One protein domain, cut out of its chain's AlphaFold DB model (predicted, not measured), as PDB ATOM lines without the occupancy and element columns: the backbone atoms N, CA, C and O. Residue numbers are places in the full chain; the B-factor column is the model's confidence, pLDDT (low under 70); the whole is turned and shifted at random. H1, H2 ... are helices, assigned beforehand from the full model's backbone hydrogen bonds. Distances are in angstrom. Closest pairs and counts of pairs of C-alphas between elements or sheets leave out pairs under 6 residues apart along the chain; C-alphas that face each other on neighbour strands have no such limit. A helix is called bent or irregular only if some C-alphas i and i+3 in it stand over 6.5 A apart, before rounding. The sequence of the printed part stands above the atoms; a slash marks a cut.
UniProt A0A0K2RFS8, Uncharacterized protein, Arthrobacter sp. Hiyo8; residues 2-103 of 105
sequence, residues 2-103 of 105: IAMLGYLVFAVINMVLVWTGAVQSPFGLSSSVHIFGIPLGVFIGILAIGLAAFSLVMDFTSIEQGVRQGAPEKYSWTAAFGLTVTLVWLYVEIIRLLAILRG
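What this domain is: This is residues 2 to 103 of the 105 residues of an uncharacterized protein of Arthrobacter sp. Hiyo8 (UniProt A0A0K2RFS8). A long hairpin of two helices, H3 and H4, makes the length; beside its open end the shorter H1 slants off H3 in loose contact, and tiny H2 packs on H3's first residues. The 102 printed residues, all helix in class, hold H1, H2, H3 and H4 in chain order, with no named strand. The whole is loose, radius of gyration of the C-alphas 16.9 A, spanning 52 by 26 by 21 A.

How they stand to each other: H1, residues 2 to 19, only just touches H3, residues 40 to 68, with 3 pairs of C-alphas within 8 A, the closest Ala 3 and Leu 51 at 6.9 A, at a steep tilt of 43 degrees, opposite ways. H2, residues 29 to 32, touches H3 through residues 40 to 44 of H3 alone; the closest C-alphas, Ser 30 and Gly 41, are 3.9 A apart. H3 and H4, residues 73 to 102, form a hairpin: they touch at a shallow tilt of 17 degrees, opposite ways, the closest C-alphas, Ala 52 and Leu 90, 5.3 A apart. H1 and H4 are apart. Every O i to N i+4 pair is within hydrogen-bond range in H1 and H3, 24 of 26 in H4; H2 is too short for one.

Where its parts are: H1 begins at C-alpha 2 (150.830, 144.291, 170.850) and is 25.8 A long, H2 5.0 A, H3 42.3 A. H4, 44.2 A, ends at C-alpha 102 (124.210, 130.452, 168.292); it is only just irregular, C-alphas 74 and 77 being 6.8 A apart.

The domain as a whole: The farthest C-alphas, Gly 37 and Gly 70, are 52.9 A apart. The printed part has no cut and no long link. pLDDT is under 70 at residues 2 to 3, 21 to 38, 41 and 103.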
ATOM      1  N   ILE A   2     150.975 144.293 172.327       64.81
ATOM      2  CA  ILE A   2     150.830 144.291 170.850       64.81
ATOM      3  C   ILE A   2     149.510 143.644 170.389       64.81
ATOM      4  O   ILE A   2     148.831 144.171 169.515       64.81
ATOM      5  N   ALA A   3     149.097 142.554 171.034       63.03
ATOM      6  CA  ALA A   3     147.857 141.861 170.695       63.03
ATOM      7  C   ALA A   3     146.576 142.642 171.066       63.03
ATOM      8  O   ALA A   3     145.626 142.657 170.290       63.03
ATOM      9  N   MET A   4     146.575 143.349 172.205       71.00
ATOM     10  CA  MET A   4     145.476 144.253 172.579       71.00
ATOM     11  C   MET A   4     145.360 145.415 171.591       71.00
ATOM     12  O   MET A   4     144.259 145.748 171.174       71.00
ATOM     13  N   LEU A   5     146.491 145.987 171.166       74.62
ATOM     14  CA  LEU A   5     146.520 147.036 170.145       74.62
ATOM     15  C   LEU A   5     145.957 146.549 168.805       74.62
ATOM     16  O   LEU A   5     145.130 147.237 168.215       74.62
ATOM     17  N   GLY A   6     146.349 145.356 168.349       73.81
ATOM     18  CA  GLY A   6     145.829 144.773 167.108       73.81
ATOM     19  C   GLY A   6     144.316 144.535 167.148       73.81
ATOM     20  O   GLY A   6     143.607 144.898 166.210       73.81
ATOM     21  N   TYR A   7     143.808 143.997 168.258       75.12
ATOM     22  CA  TYR A   7     142.372 143.796 168.450       75.12
ATOM     23  C   TYR A   7     141.601 145.123 168.547       75.12
ATOM     24  O   TYR A   7     140.527 145.257 167.967       75.12
ATOM     25  N   LEU A   8     142.158 146.132 169.223       76.25
ATOM     26  CA  LEU A   8     141.541 147.455 169.347       76.25
ATOM     27  C   LEU A   8     141.446 148.146 167.980       76.25
ATOM     28  O   LEU A   8     140.393 148.672 167.629       76.25
ATOM     29  N   VAL A   9     142.500 148.066 167.162       78.69
ATOM     30  CA  VAL A   9     142.482 148.558 165.776       78.69
ATOM     31  C   VAL A   9     141.417 147.835 164.950       78.69
ATOM     32  O   VAL A   9     140.636 148.492 164.264       78.69
ATOM     33  N   PHE A  10     141.324 146.505 165.055       76.25
ATOM     34  CA  PHE A  10     140.271 145.733 164.391       76.25
ATOM     35  C   PHE A  10     138.868 146.182 164.833       76.25
ATOM     36  O   PHE A  10     138.009 146.422 163.988       76.25
ATOM     37  N   ALA A  11     138.647 146.372 166.137       75.56
ATOM     38  CA  ALA A  11     137.371 146.823 166.686       75.56
ATOM     39  C   ALA A  11     136.983 148.231 166.203       75.56
ATOM     40  O   ALA A  11     135.824 148.462 165.864       75.56
ATOM     41  N   VAL A  12     137.945 149.155 166.116       80.62
ATOM     42  CA  VAL A  12     137.719 150.519 165.611       80.62
ATOM     43  C   VAL A  12     137.382 150.507 164.122       80.62
ATOM     44  O   VAL A  12     136.421 151.154 163.714       80.62
ATOM     45  N   ILE A  13     138.115 149.739 163.311       78.00
ATOM     46  CA  ILE A  13     137.812 149.578 161.880       78.00
ATOM     47  C   ILE A  13     136.400 149.014 161.705       78.00
ATOM     48  O   ILE A  13     135.617 149.522 160.904       78.00
ATOM     49  N   ASN A  14     136.053 148.001 162.497       75.25
ATOM     50  CA  ASN A  14     134.747 147.366 162.442       75.25
ATOM     51  C   ASN A  14     133.614 148.330 162.840       75.25
ATOM     52  O   ASN A  14     132.591 148.404 162.163       75.25
ATOM     53  N   MET A  15     133.833 149.142 163.878       77.06
ATOM     54  CA  MET A  15     132.900 150.185 164.316       77.06
ATOM     55  C   MET A  15     132.666 151.243 163.230       77.06
ATOM     56  O   MET A  15     131.522 151.616 162.970       77.06
ATOM     57  N   VAL A  16     133.726 151.697 162.555       80.38
ATOM     58  CA  VAL A  16     133.623 152.672 161.455       80.38
ATOM     59  C   VAL A  16     132.863 152.084 160.262       80.38
ATOM     60  O   VAL A  16     132.039 152.767 159.657       80.38
ATOM     61  N   LEU A  17     133.087 150.811 159.934       74.25
ATOM     62  CA  LEU A  17     132.406 150.130 158.827       74.25
ATOM     63  C   LEU A  17     130.904 149.930 159.073       74.25
ATOM     64  O   LEU A  17     130.109 150.068 158.144       74.25
ATOM     65  N   VAL A  18     130.507 149.659 160.319       74.69
ATOM     66  CA  VAL A  18     129.088 149.589 160.704       74.69
ATOM     67  C   VAL A  18     128.457 150.985 160.698       74.69
ATOM     68  O   VAL A  18     127.372 151.168 160.152       74.69
ATOM     69  N   TRP A  19     129.150 152.001 161.226       76.06
ATOM     70  CA  TRP A  19     128.634 153.376 161.282       76.06
ATOM     71  C   TRP A  19     128.461 154.022 159.901       76.06
ATOM     72  O   TRP A  19     127.515 154.771 159.673       76.06
ATOM     73  N   THR A  20     129.345 153.694 158.957       77.56
ATOM     74  CA  THR A  20     129.252 154.140 157.556       77.56
ATOM     75  C   THR A  20     128.207 153.369 156.742       77.56
ATOM     76  O   THR A  20     127.997 153.682 155.572       77.56
ATOM     77  N   GLY A  21     127.540 152.369 157.334       66.94
ATOM     78  CA  GLY A  21     126.527 151.544 156.669       66.94
ATOM     79  C   GLY A  21     127.092 150.580 155.622       66.94
ATOM     80  O   GLY A  21     126.325 149.905 154.937       66.94
ATOM     81  N   ALA A  22     128.422 150.485 155.504       64.25
ATOM     82  CA  ALA A  22     129.093 149.551 154.604       64.25
ATOM     83  C   ALA A  22     128.850 148.087 155.012       64.25
ATOM     84  O   ALA A  22     128.916 147.193 154.170       64.25
ATOM     85  N   VAL A  23     128.539 147.842 156.292       64.19
ATOM     86  CA  VAL A  23     128.159 146.530 156.820       64.19
ATOM     87  C   VAL A  23     126.936 146.676 157.728       64.19
ATOM     88  O   VAL A  23     126.966 147.432 158.691       64.19
ATOM     89  N   GLN A  24     125.857 145.947 157.426       60.03
ATOM     90  CA  GLN A  24     124.570 146.022 158.145       60.03
ATOM     91  C   GLN A  24     124.464 145.035 159.320       60.03
ATOM     92  O   GLN A  24     123.430 144.955 159.975       60.03
ATOM     93  N   SER A  25     125.515 144.257 159.572       63.97
ATOM     94  CA  SER A  25     125.505 143.219 160.599       63.97
ATOM     95  C   SER A  25     125.906 143.799 161.969       63.97
ATOM     96  O   SER A  25     126.848 144.600 162.011       63.97
ATOM     97  N   PRO A  26     125.264 143.396 163.088       59.59
ATOM     98  CA  PRO A  26     125.518 143.940 164.431       59.59
ATOM     99  C   PRO A  26     126.984 143.868 164.890       59.59
ATOM    100  O   PRO A  26     127.430 144.691 165.687       59.59
ATOM    101  N   PHE A  27     127.753 142.915 164.352       61.69
ATOM    102  CA  PHE A  27     129.179 142.718 164.639       61.69
ATOM    103  C   PHE A  27     130.099 142.998 163.432       61.69
ATOM    104  O   PHE A  27     131.273 142.615 163.448       61.69
ATOM    105  N   GLY A  28     129.599 143.675 162.392       65.94
ATOM    106  CA  GLY A  28     130.356 144.126 161.218       65.94
ATOM    107  C   GLY A  28     131.076 143.018 160.423       65.94
ATOM    108  O   GLY A  28     130.483 141.974 160.146       65.94
ATOM    109  N   LEU A  29     132.338 143.232 160.014       60.09
ATOM    110  CA  LEU A  29     133.132 142.308 159.172       60.09
ATOM    111  C   LEU A  29     133.289 140.902 159.768       60.09
ATOM    112  O   LEU A  29     133.503 139.939 159.031       60.09
ATOM    113  N   SER A  30     133.173 140.782 161.091       58.16
ATOM    114  CA  SER A  30     133.207 139.511 161.821       58.16
ATOM    115  C   SER A  30     132.059 138.573 161.426       58.16
ATOM    116  O   SER A  30     132.216 137.357 161.510       58.16
ATOM    117  N   SER A  31     130.931 139.117 160.970       55.97
ATOM    118  CA  SER A  31     129.738 138.344 160.599       55.97
ATOM    119  C   SER A  31     129.487 138.327 159.090       55.97
ATOM    120  O   SER A  31     128.927 137.369 158.569       55.97
ATOM    121  N   SER A  32     129.919 139.358 158.353       57.53
ATOM    122  CA  SER A  32     129.663 139.446 156.907       57.53
ATOM    123  C   SER A  32     130.599 138.578 156.063       57.53
ATOM    124  O   SER A  32     130.224 138.143 154.975       57.53
ATOM    125  N   VAL A  33     131.822 138.319 156.536       59.84
ATOM    126  CA  VAL A  33     132.806 137.515 155.803       59.84
ATOM    127  C   VAL A  33     132.776 136.083 156.323       59.84
ATOM    128  O   VAL A  33     133.167 135.806 157.455       59.84
ATOM    129  N   HIS A  34     132.327 135.162 155.475       59.50
ATOM    130  CA  HIS A  34     132.385 133.728 155.739       59.50
ATOM    131  C   HIS A  34     133.602 133.150 155.018       59.50
ATOM    132  O   HIS A  34     133.705 133.246 153.795       59.50
ATOM    133  N   ILE A  35     134.520 132.536 155.762       56.34
ATOM    134  CA  ILE A  35     135.644 131.786 155.190       56.34
ATOM    135  C   ILE A  35     135.356 130.304 155.444       56.34
ATOM    136  O   ILE A  35     135.158 129.898 156.585       56.34
ATOM    137  N   PHE A  36     135.272 129.497 154.380       54.84
ATOM    138  CA  PHE A  36     134.897 128.072 154.450       54.84
ATOM    139  C   PHE A  36     133.535 127.790 155.126       54.84
ATOM    140  O   PHE A  36     133.357 126.754 155.757       54.84
ATOM    141  N   GLY A  37     132.561 128.703 155.006       61.47
ATOM    142  CA  GLY A  37     131.231 128.547 155.617       61.47
ATOM    143  C   GLY A  37     131.184 128.821 157.125       61.47
ATOM    144  O   GLY A  37     130.120 128.707 157.723       61.47
ATOM    145  N   ILE A  38     132.309 129.220 157.732       63.56
ATOM    146  CA  ILE A  38     132.405 129.626 159.136       63.56
ATOM    147  C   ILE A  38     132.527 131.160 159.186       63.56
ATOM    148  O   ILE A  38     133.344 131.722 158.442       63.56
ATOM    149  N   PRO A  39     131.756 131.858 160.041       70.12
ATOM    150  CA  PRO A  39     131.911 133.297 160.228       70.12
ATOM    151  C   PRO A  39     133.333 133.622 160.693       70.12
ATOM    152  O   PRO A  39     133.839 133.029 161.651       70.12
ATOM    153  N   LEU A  40     133.987 134.584 160.041       71.62
ATOM    154  CA  LEU A  40     135.349 135.023 160.369       71.62
ATOM    155  C   LEU A  40     135.471 135.467 161.844       71.62
ATOM    156  O   LEU A  40     136.517 135.308 162.475       71.62
ATOM    157  N   GLY A  41     134.365 135.927 162.427       69.88
ATOM    158  CA  GLY A  41     134.217 136.285 163.831       69.88
ATOM    159  C   GLY A  41     134.418 135.135 164.818       69.88
ATOM    160  O   GLY A  41     134.840 135.399 165.939       69.88
ATOM    161  N   VAL A  42     134.215 133.873 164.423       77.62
ATOM    162  CA  VAL A  42     134.524 132.715 165.286       77.62
ATOM    163  C   VAL A  42     136.035 132.588 165.479       77.62
ATOM    164  O   VAL A  42     136.514 132.462 166.604       77.62
ATOM    165  N   PHE A  43     136.805 132.680 164.389       78.81
ATOM    166  CA  PHE A  43     138.268 132.616 164.442       78.81
ATOM    167  C   PHE A  43     138.860 133.784 165.231       78.81
ATOM    168  O   PHE A  43     139.730 133.583 166.081       78.81
ATOM    169  N   ILE A  44     138.365 134.999 164.980       79.19
ATOM    170  CA  ILE A  44     138.797 136.185 165.725       79.19
ATOM    171  C   ILE A  44     138.390 136.084 167.196       79.19
ATOM    172  O   ILE A  44     139.212 136.398 168.051       79.19
ATOM    173  N   GLY A  45     137.181 135.610 167.502       80.88
ATOM    174  CA  GLY A  45     136.698 135.448 168.872       80.88
ATOM    175  C   GLY A  45     137.540 134.458 169.676       80.88
ATOM    176  O   GLY A  45     137.954 134.766 170.789       80.88
ATOM    177  N   ILE A  46     137.892 133.305 169.098       86.62
ATOM    178  CA  ILE A  46     138.781 132.327 169.752       86.62
ATOM    179  C   ILE A  46     140.163 132.936 170.022       86.62
ATOM    180  O   ILE A  46     140.691 132.799 171.130       86.62
ATOM    181  N   LEU A  47     140.741 133.640 169.042       87.06
ATOM    182  CA  LEU A  47     142.010 134.345 169.236       87.06
ATOM    183  C   LEU A  47     141.897 135.405 170.335       87.06
ATOM    184  O   LEU A  47     142.755 135.470 171.211       87.06
ATOM    185  N   ALA A  48     140.837 136.208 170.325       84.25
ATOM    186  CA  ALA A  48     140.616 137.269 171.295       84.25
ATOM    187  C   ALA A  48     140.431 136.728 172.722       84.25
ATOM    188  O   ALA A  48     141.032 137.276 173.643       84.25
ATOM    189  N   ILE A  49     139.709 135.616 172.915       89.44
ATOM    190  CA  ILE A  49     139.599 134.942 174.223       89.44
ATOM    191  C   ILE A  49     140.972 134.464 174.696       89.44
ATOM    192  O   ILE A  49     141.343 134.705 175.846       89.44
ATOM    193  N   GLY A  50     141.750 133.822 173.817       90.62
ATOM    194  CA  GLY A  50     143.105 133.377 174.147       90.62
ATOM    195  C   GLY A  50     144.010 134.540 174.565       90.62
ATOM    196  O   GLY A  50     144.738 134.451 175.553       90.62
ATOM    197  N   LEU A  51     143.914 135.667 173.857       88.56
ATOM    198  CA  LEU A  51     144.647 136.890 174.171       88.56
ATOM    199  C   LEU A  51     144.192 137.534 175.483       88.56
ATOM    200  O   LEU A  51     145.040 137.981 176.255       88.56
ATOM    201  N   ALA A  52     142.889 137.565 175.753       87.94
ATOM    202  CA  ALA A  52     142.337 138.099 176.992       87.94
ATOM    203  C   ALA A  52     142.762 137.259 178.201       87.94
ATOM    204  O   ALA A  52     143.213 137.810 179.205       87.94
ATOM    205  N   ALA A  53     142.716 135.930 178.080       90.69
ATOM    206  CA  ALA A  53     143.167 135.017 179.125       90.69
ATOM    207  C   ALA A  53     144.668 135.185 179.397       90.69
ATOM    208  O   ALA A  53     145.086 135.294 180.549       90.69
ATOM    209  N   PHE A  54     145.479 135.281 178.340       91.94
ATOM    210  CA  PHE A  54     146.910 135.535 178.477       91.94
ATOM    211  C   PHE A  54     147.199 136.902 179.114       91.94
ATOM    212  O   PHE A  54     148.068 137.003 179.979       91.94
ATOM    213  N   SER A  55     146.450 137.945 178.738       88.56
ATOM    214  CA  SER A  55     146.554 139.267 179.364       88.56
ATOM    215  C   SER A  55     146.243 139.199 180.854       88.56
ATOM    216  O   SER A  55     147.033 139.694 181.648       88.56
ATOM    217  N   LEU A  56     145.168 138.508 181.244       91.69
ATOM    218  CA  LEU A  56     144.775 138.362 182.646       91.69
ATOM    219  C   LEU A  56     145.873 137.689 183.479       91.69
ATOM    220  O   LEU A  56     146.182 138.137 184.582       91.69
ATOM    221  N   VAL A  57     146.497 136.639 182.938       92.81
ATOM    222  CA  VAL A  57     147.607 135.936 183.599       92.81
ATOM    223  C   VAL A  57     148.831 136.843 183.744       92.81
ATOM    224  O   VAL A  57     149.449 136.875 184.812       92.81
ATOM    225  N   MET A  58     149.186 137.600 182.702       91.94
ATOM    226  CA  MET A  58     150.296 138.557 182.766       91.94
ATOM    227  C   MET A  58     150.032 139.688 183.766       91.94
ATOM    228  O   MET A  58     150.939 140.049 184.521       91.94
ATOM    229  N   ASP A  59     148.810 140.221 183.791       90.81
ATOM    230  CA  ASP A  59     148.389 141.271 184.720       90.81
ATOM    231  C   ASP A  59     148.498 140.761 186.164       90.81
ATOM    232  O   ASP A  59     149.132 141.398 187.007       90.81
ATOM    233  N   PHE A  60     147.976 139.559 186.435       91.88
ATOM    234  CA  PHE A  60     148.056 138.923 187.751       91.88
ATOM    235  C   PHE A  60     149.503 138.680 188.195       91.88
ATOM    236  O   PHE A  60     149.879 139.036 189.311       91.88
ATOM    237  N   THR A  61     150.340 138.144 187.301       93.69
ATOM    238  CA  THR A  61     151.760 137.871 187.586       93.69
ATOM    239  C   THR A  61     152.520 139.160 187.902       93.69
ATOM    240  O   THR A  61     153.332 139.202 188.826       93.69
ATOM    241  N   SER A  62     152.244 140.232 187.157       90.00
ATOM    242  CA  SER A  62     152.877 141.539 187.363       90.00
ATOM    243  C   SER A  62     152.491 142.144 188.715       90.00
ATOM    244  O   SER A  62     153.338 142.698 189.415       90.00
ATOM    245  N   ILE A  63     151.225 141.991 189.115       90.69
ATOM    246  CA  ILE A  63     150.730 142.437 190.422       90.69
ATOM    247  C   ILE A  63     151.368 141.620 191.547       90.69
ATOM    248  O   ILE A  63     151.857 142.204 192.512       90.69
ATOM    249  N   GLU A  64     151.435 140.293 191.417       91.94
ATOM    250  CA  GLU A  64     152.072 139.427 192.412       91.94
ATOM    251  C   GLU A  64     153.553 139.786 192.610       91.94
ATOM    252  O   GLU A  64     154.022 139.919 193.744       91.94
ATOM    253  N   GLN A  65     154.291 140.003 191.517       93.25
ATOM    254  CA  GLN A  65     155.686 140.444 191.577       93.25
ATOM    255  C   GLN A  65     155.825 141.825 192.224       93.25
ATOM    256  O   GLN A  65     156.710 142.010 193.059       93.25
ATOM    257  N   GLY A  66     154.937 142.771 191.904       88.69
ATOM    258  CA  GLY A  66     154.911 144.089 192.538       88.69
ATOM    259  C   GLY A  66     154.685 144.007 194.050       88.69
ATOM    260  O   GLY A  66     155.410 144.636 194.819       88.69
ATOM    261  N   VAL A  67     153.743 143.172 194.497       90.06
ATOM    262  CA  VAL A  67     153.483 142.939 195.929       90.06
ATOM    263  C   VAL A  67     154.697 142.303 196.613       90.06
ATOM    264  O   VAL A  67     155.109 142.768 197.675       90.06
ATOM    265  N   ARG A  68     155.335 141.300 195.991       91.75
ATOM    266  CA  ARG A  68     156.565 140.665 196.512       91.75
ATOM    267  C   ARG A  68     157.738 141.642 196.638       91.75
ATOM    268  O   ARG A  68     158.578 141.467 197.514       91.75
ATOM    269  N   GLN A  69     157.797 142.661 195.784       92.44
ATOM    270  CA  GLN A  69     158.810 143.721 195.825       92.44
ATOM    271  C   GLN A  69     158.471 144.849 196.818       92.44
ATOM    272  O   GLN A  69     159.222 145.818 196.919       92.44
ATOM    273  N   GLY A  70     157.365 144.739 197.564       88.94
ATOM    274  CA  GLY A  70     156.952 145.742 198.547       88.94
ATOM    275  C   GLY A  70     156.314 146.984 197.923       88.94
ATOM    276  O   GLY A  70     156.454 148.080 198.467       88.94
ATOM    277  N   ALA A  71     155.640 146.842 196.773       88.12
ATOM    278  CA  ALA A  71     154.938 147.955 196.140       88.12
ATOM    279  C   ALA A  71     153.956 148.637 197.122       88.12
ATOM    280  O   ALA A  71     153.241 147.949 197.855       88.12
ATOM    281  N   PRO A  72     153.879 149.983 197.132       86.75
ATOM    282  CA  PRO A  72     152.994 150.718 198.032       86.75
ATOM    283  C   PRO A  72     151.514 150.329 197.894       86.75
ATOM    284  O   PRO A  72     150.983 150.284 196.784       86.75
ATOM    285  N   GLU A  73     150.813 150.180 199.024       86.06
ATOM    286  CA  GLU A  73     149.393 149.782 199.083       86.06
ATOM    287  C   GLU A  73     148.458 150.721 198.304       86.06
ATOM    288  O   GLU A  73     147.440 150.282 197.776       86.06
ATOM    289  N   LYS A  74     148.830 151.995 198.126       88.06
ATOM    290  CA  LYS A  74     148.082 152.959 197.296       88.06
ATOM    291  C   LYS A  74     147.837 152.487 195.854       88.06
ATOM    292  O   LYS A  74     146.911 152.972 195.213       88.06
ATOM    293  N   TYR A  75     148.643 151.557 195.336       88.19
ATOM    294  CA  TYR A  75     148.467 151.000 193.992       88.19
ATOM    295  C   TYR A  75     147.503 149.807 193.938       88.19
ATOM    296  O   TYR A  75     147.103 149.411 192.843       88.19
ATOM    297  N   SER A  76     147.079 149.267 195.086       88.81
ATOM    298  CA  SER A  76     146.169 148.114 195.175       88.81
ATOM    299  C   SER A  76     144.855 148.344 194.428       88.81
ATOM    300  O   SER A  76     144.417 147.482 193.670       88.81
ATOM    301  N   TRP A  77     144.265 149.536 194.558       92.56
ATOM    302  CA  TRP A  77     143.028 149.887 193.863       92.56
ATOM    303  C   TRP A  77     143.202 149.903 192.340       92.56
ATOM    304  O   TRP A  77     142.361 149.384 191.612       92.56
ATOM    305  N   THR A  78     144.326 150.437 191.853       90.38
ATOM    306  CA  THR A  78     144.611 150.490 190.409       90.38
ATOM    307  C   THR A  78     144.867 149.089 189.852       90.38
ATOM    308  O   THR A  78     144.372 148.750 188.779       90.38
ATOM    309  N   ALA A  79     145.587 148.253 190.604       90.88
ATOM    310  CA  ALA A  79     145.821 146.853 190.270       90.88
ATOM    311  C   ALA A  79     144.507 146.051 190.201       90.88
ATOM    312  O   ALA A  79     144.257 145.352 189.220       90.88
ATOM    313  N   ALA A  80     143.635 146.202 191.203       91.88
ATOM    314  CA  ALA A  80     142.328 145.547 191.239       91.88
ATOM    315  C   ALA A  80     141.409 146.016 190.098       91.88
ATOM    316  O   ALA A  80     140.721 145.203 189.476       91.88
ATOM    317  N   PHE A  81     141.424 147.315 189.783       93.50
ATOM    318  CA  PHE A  81     140.678 147.870 188.656       93.50
ATOM    319  C   PHE A  81     141.154 147.282 187.324       93.50
ATOM    320  O   PHE A  81     140.331 146.790 186.554       93.50
ATOM    321  N   GLY A  82     142.468 147.260 187.081       90.44
ATOM    322  CA  GLY A  82     143.053 146.671 185.874       90.44
ATOM    323  C   GLY A  82     142.646 145.209 185.684       90.44
ATOM    324  O   GLY A  82     142.127 144.851 184.629       90.44
ATOM    325  N   LEU A  83     142.761 144.392 186.738       92.19
ATOM    326  CA  LEU A  83     142.316 142.993 186.707       92.19
ATOM    327  C   LEU A  83     140.825 142.854 186.385       92.19
ATOM    328  O   LEU A  83     140.442 141.991 185.598       92.19
ATOM    329  N   THR A  84     139.985 143.709 186.970       93.31
ATOM    330  CA  THR A  84     138.536 143.688 186.730       93.31
ATOM    331  C   THR A  84     138.212 144.043 185.281       93.31
ATOM    332  O   THR A  84     137.378 143.386 184.665       93.31
ATOM    333  N   VAL A  85     138.892 145.037 184.703       91.62
ATOM    334  CA  VAL A  85     138.722 145.412 183.291       91.62
ATOM    335  C   VAL A  85     139.114 144.256 182.371       91.62
ATOM    336  O   VAL A  85     138.345 143.916 181.470       91.62
ATOM    337  N   THR A  86     140.253 143.603 182.620       89.75
ATOM    338  CA  THR A  86     140.687 142.444 181.826       89.75
ATOM    339  C   THR A  86     139.710 141.267 181.962       89.75
ATOM    340  O   THR A  86     139.412 140.592 180.976       89.75
ATOM    341  N   LEU A  87     139.136 141.055 183.152       92.56
ATOM    342  CA  LEU A  87     138.114 140.032 183.388       92.56
ATOM    343  C   LEU A  87     136.803 140.327 182.642       92.56
ATOM    344  O   LEU A  87     136.246 139.439 181.997       92.56
ATOM    345  N   VAL A  88     136.315 141.570 182.703       92.69
ATOM    346  CA  VAL A  88     135.111 141.999 181.973       92.69
ATOM    347  C   VAL A  88     135.331 141.881 180.467       92.69
ATOM    348  O   VAL A  88     134.440 141.424 179.755       92.69
ATOM    349  N   TRP A  89     136.521 142.231 179.973       89.38
ATOM    350  CA  TRP A  89     136.862 142.060 178.563       89.38
ATOM    351  C   TRP A  89     136.788 140.589 178.133       89.38
ATOM    352  O   TRP A  89     136.127 140.276 177.142       89.38
ATOM    353  N   LEU A  90     137.382 139.683 178.913       91.38
ATOM    354  CA  LEU A  90     137.300 138.242 178.668       91.38
ATOM    355  C   LEU A  90     135.848 137.740 178.666       91.38
ATOM    356  O   LEU A  90     135.462 136.970 177.788       91.38
ATOM    357  N   TYR A  91     135.025 138.209 179.605       92.88
ATOM    358  CA  TYR A  91     133.606 137.861 179.680       92.88
ATOM    359  C   TYR A  91     132.828 138.278 178.424       92.88
ATOM    360  O   TYR A  91     132.101 137.467 177.845       92.88
ATOM    361  N   VAL A  92     133.006 139.522 177.972       89.56
ATOM    362  CA  VAL A  92     132.338 140.036 176.767       89.56
ATOM    363  C   VAL A  92     132.756 139.248 175.526       89.56
ATOM    364  O   VAL A  92     131.913 138.963 174.676       89.56
ATOM    365  N   GLU A  93     134.026 138.854 175.421       87.94
ATOM    366  CA  GLU A  93     134.498 138.084 174.270       87.94
ATOM    367  C   GLU A  93     133.921 136.662 174.244       87.94
ATOM    368  O   GLU A  93     133.538 136.173 173.182       87.94
ATOM    369  N   ILE A  94     133.780 136.021 175.408       89.12
ATOM    370  CA  ILE A  94     133.116 134.715 175.516       89.12
ATOM    371  C   ILE A  94     131.655 134.823 175.075       89.12
ATOM    372  O   ILE A  94     131.205 134.012 174.266       89.12
ATOM    373  N   ILE A  95     130.919 135.833 175.552       90.06
ATOM    374  CA  ILE A  95     129.528 136.050 175.126       90.06
ATOM    375  C   ILE A  95     129.450 136.298 173.626       90.06
ATOM    376  O   ILE A  95     128.587 135.728 172.965       90.06
ATOM    377  N   ARG A  96     130.353 137.110 173.073       82.56
ATOM    378  CA  ARG A  96     130.382 137.382 171.637       82.56
ATOM    379  C   ARG A  96     130.608 136.109 170.828       82.56
ATOM    380  O   ARG A  96     129.891 135.881 169.860       82.56
ATOM    381  N   LEU A  97     131.576 135.282 171.219       84.38
ATOM    382  CA  LEU A  97     131.828 134.016 170.536       84.38
ATOM    383  C   LEU A  97     130.587 133.117 170.588       84.38
ATOM    384  O   LEU A  97     130.194 132.559 169.568       84.38
ATOM    385  N   LEU A  98     129.946 133.012 171.754       84.75
ATOM    386  CA  LEU A  98     128.724 132.229 171.919       84.75
ATOM    387  C   LEU A  98     127.555 132.774 171.087       84.75
ATOM    388  O   LEU A  98     126.817 131.978 170.517       84.75
ATOM    389  N   ALA A  99     127.406 134.095 170.971       80.81
ATOM    390  CA  ALA A  99     126.383 134.721 170.133       80.81
ATOM    391  C   ALA A  99     126.575 134.362 168.650       80.81
ATOM    392  O   ALA A  99     125.646 133.874 168.012       80.81
ATOM    393  N   ILE A 100     127.810 134.476 168.140       75.44
ATOM    394  CA  ILE A 100     128.151 134.100 166.756       75.44
ATOM    395  C   ILE A 100     127.883 132.606 166.508       75.44
ATOM    396  O   ILE A 100     127.391 132.231 165.447       75.44
ATOM    397  N   LEU A 101     128.186 131.740 167.481       77.50
ATOM    398  CA  LEU A 101     127.948 130.296 167.373       77.50
ATOM    399  C   LEU A 101     126.465 129.917 167.441       77.50
ATOM    400  O   LEU A 101     126.074 128.896 166.875       77.50
ATOM    401  N   ARG A 102     125.647 130.701 168.148       76.06
ATOM    402  CA  ARG A 102     124.210 130.452 168.292       76.06
ATOM    403  C   ARG A 102     123.421 130.833 167.039       76.06
ATOM    404  O   ARG A 102     122.300 130.361 166.888       76.06
ATOM    405  N   GLY A 103     124.006 131.637 166.147       64.50
ATOM    406  CA  GLY A 103     123.304 132.180 164.982       64.50
ATOM    407  C   GLY A 103     122.184 133.153 165.361       64.50
ATOM    408  O   GLY A 103     121.333 133.442 164.525       64.50
TER     409      GLY A 103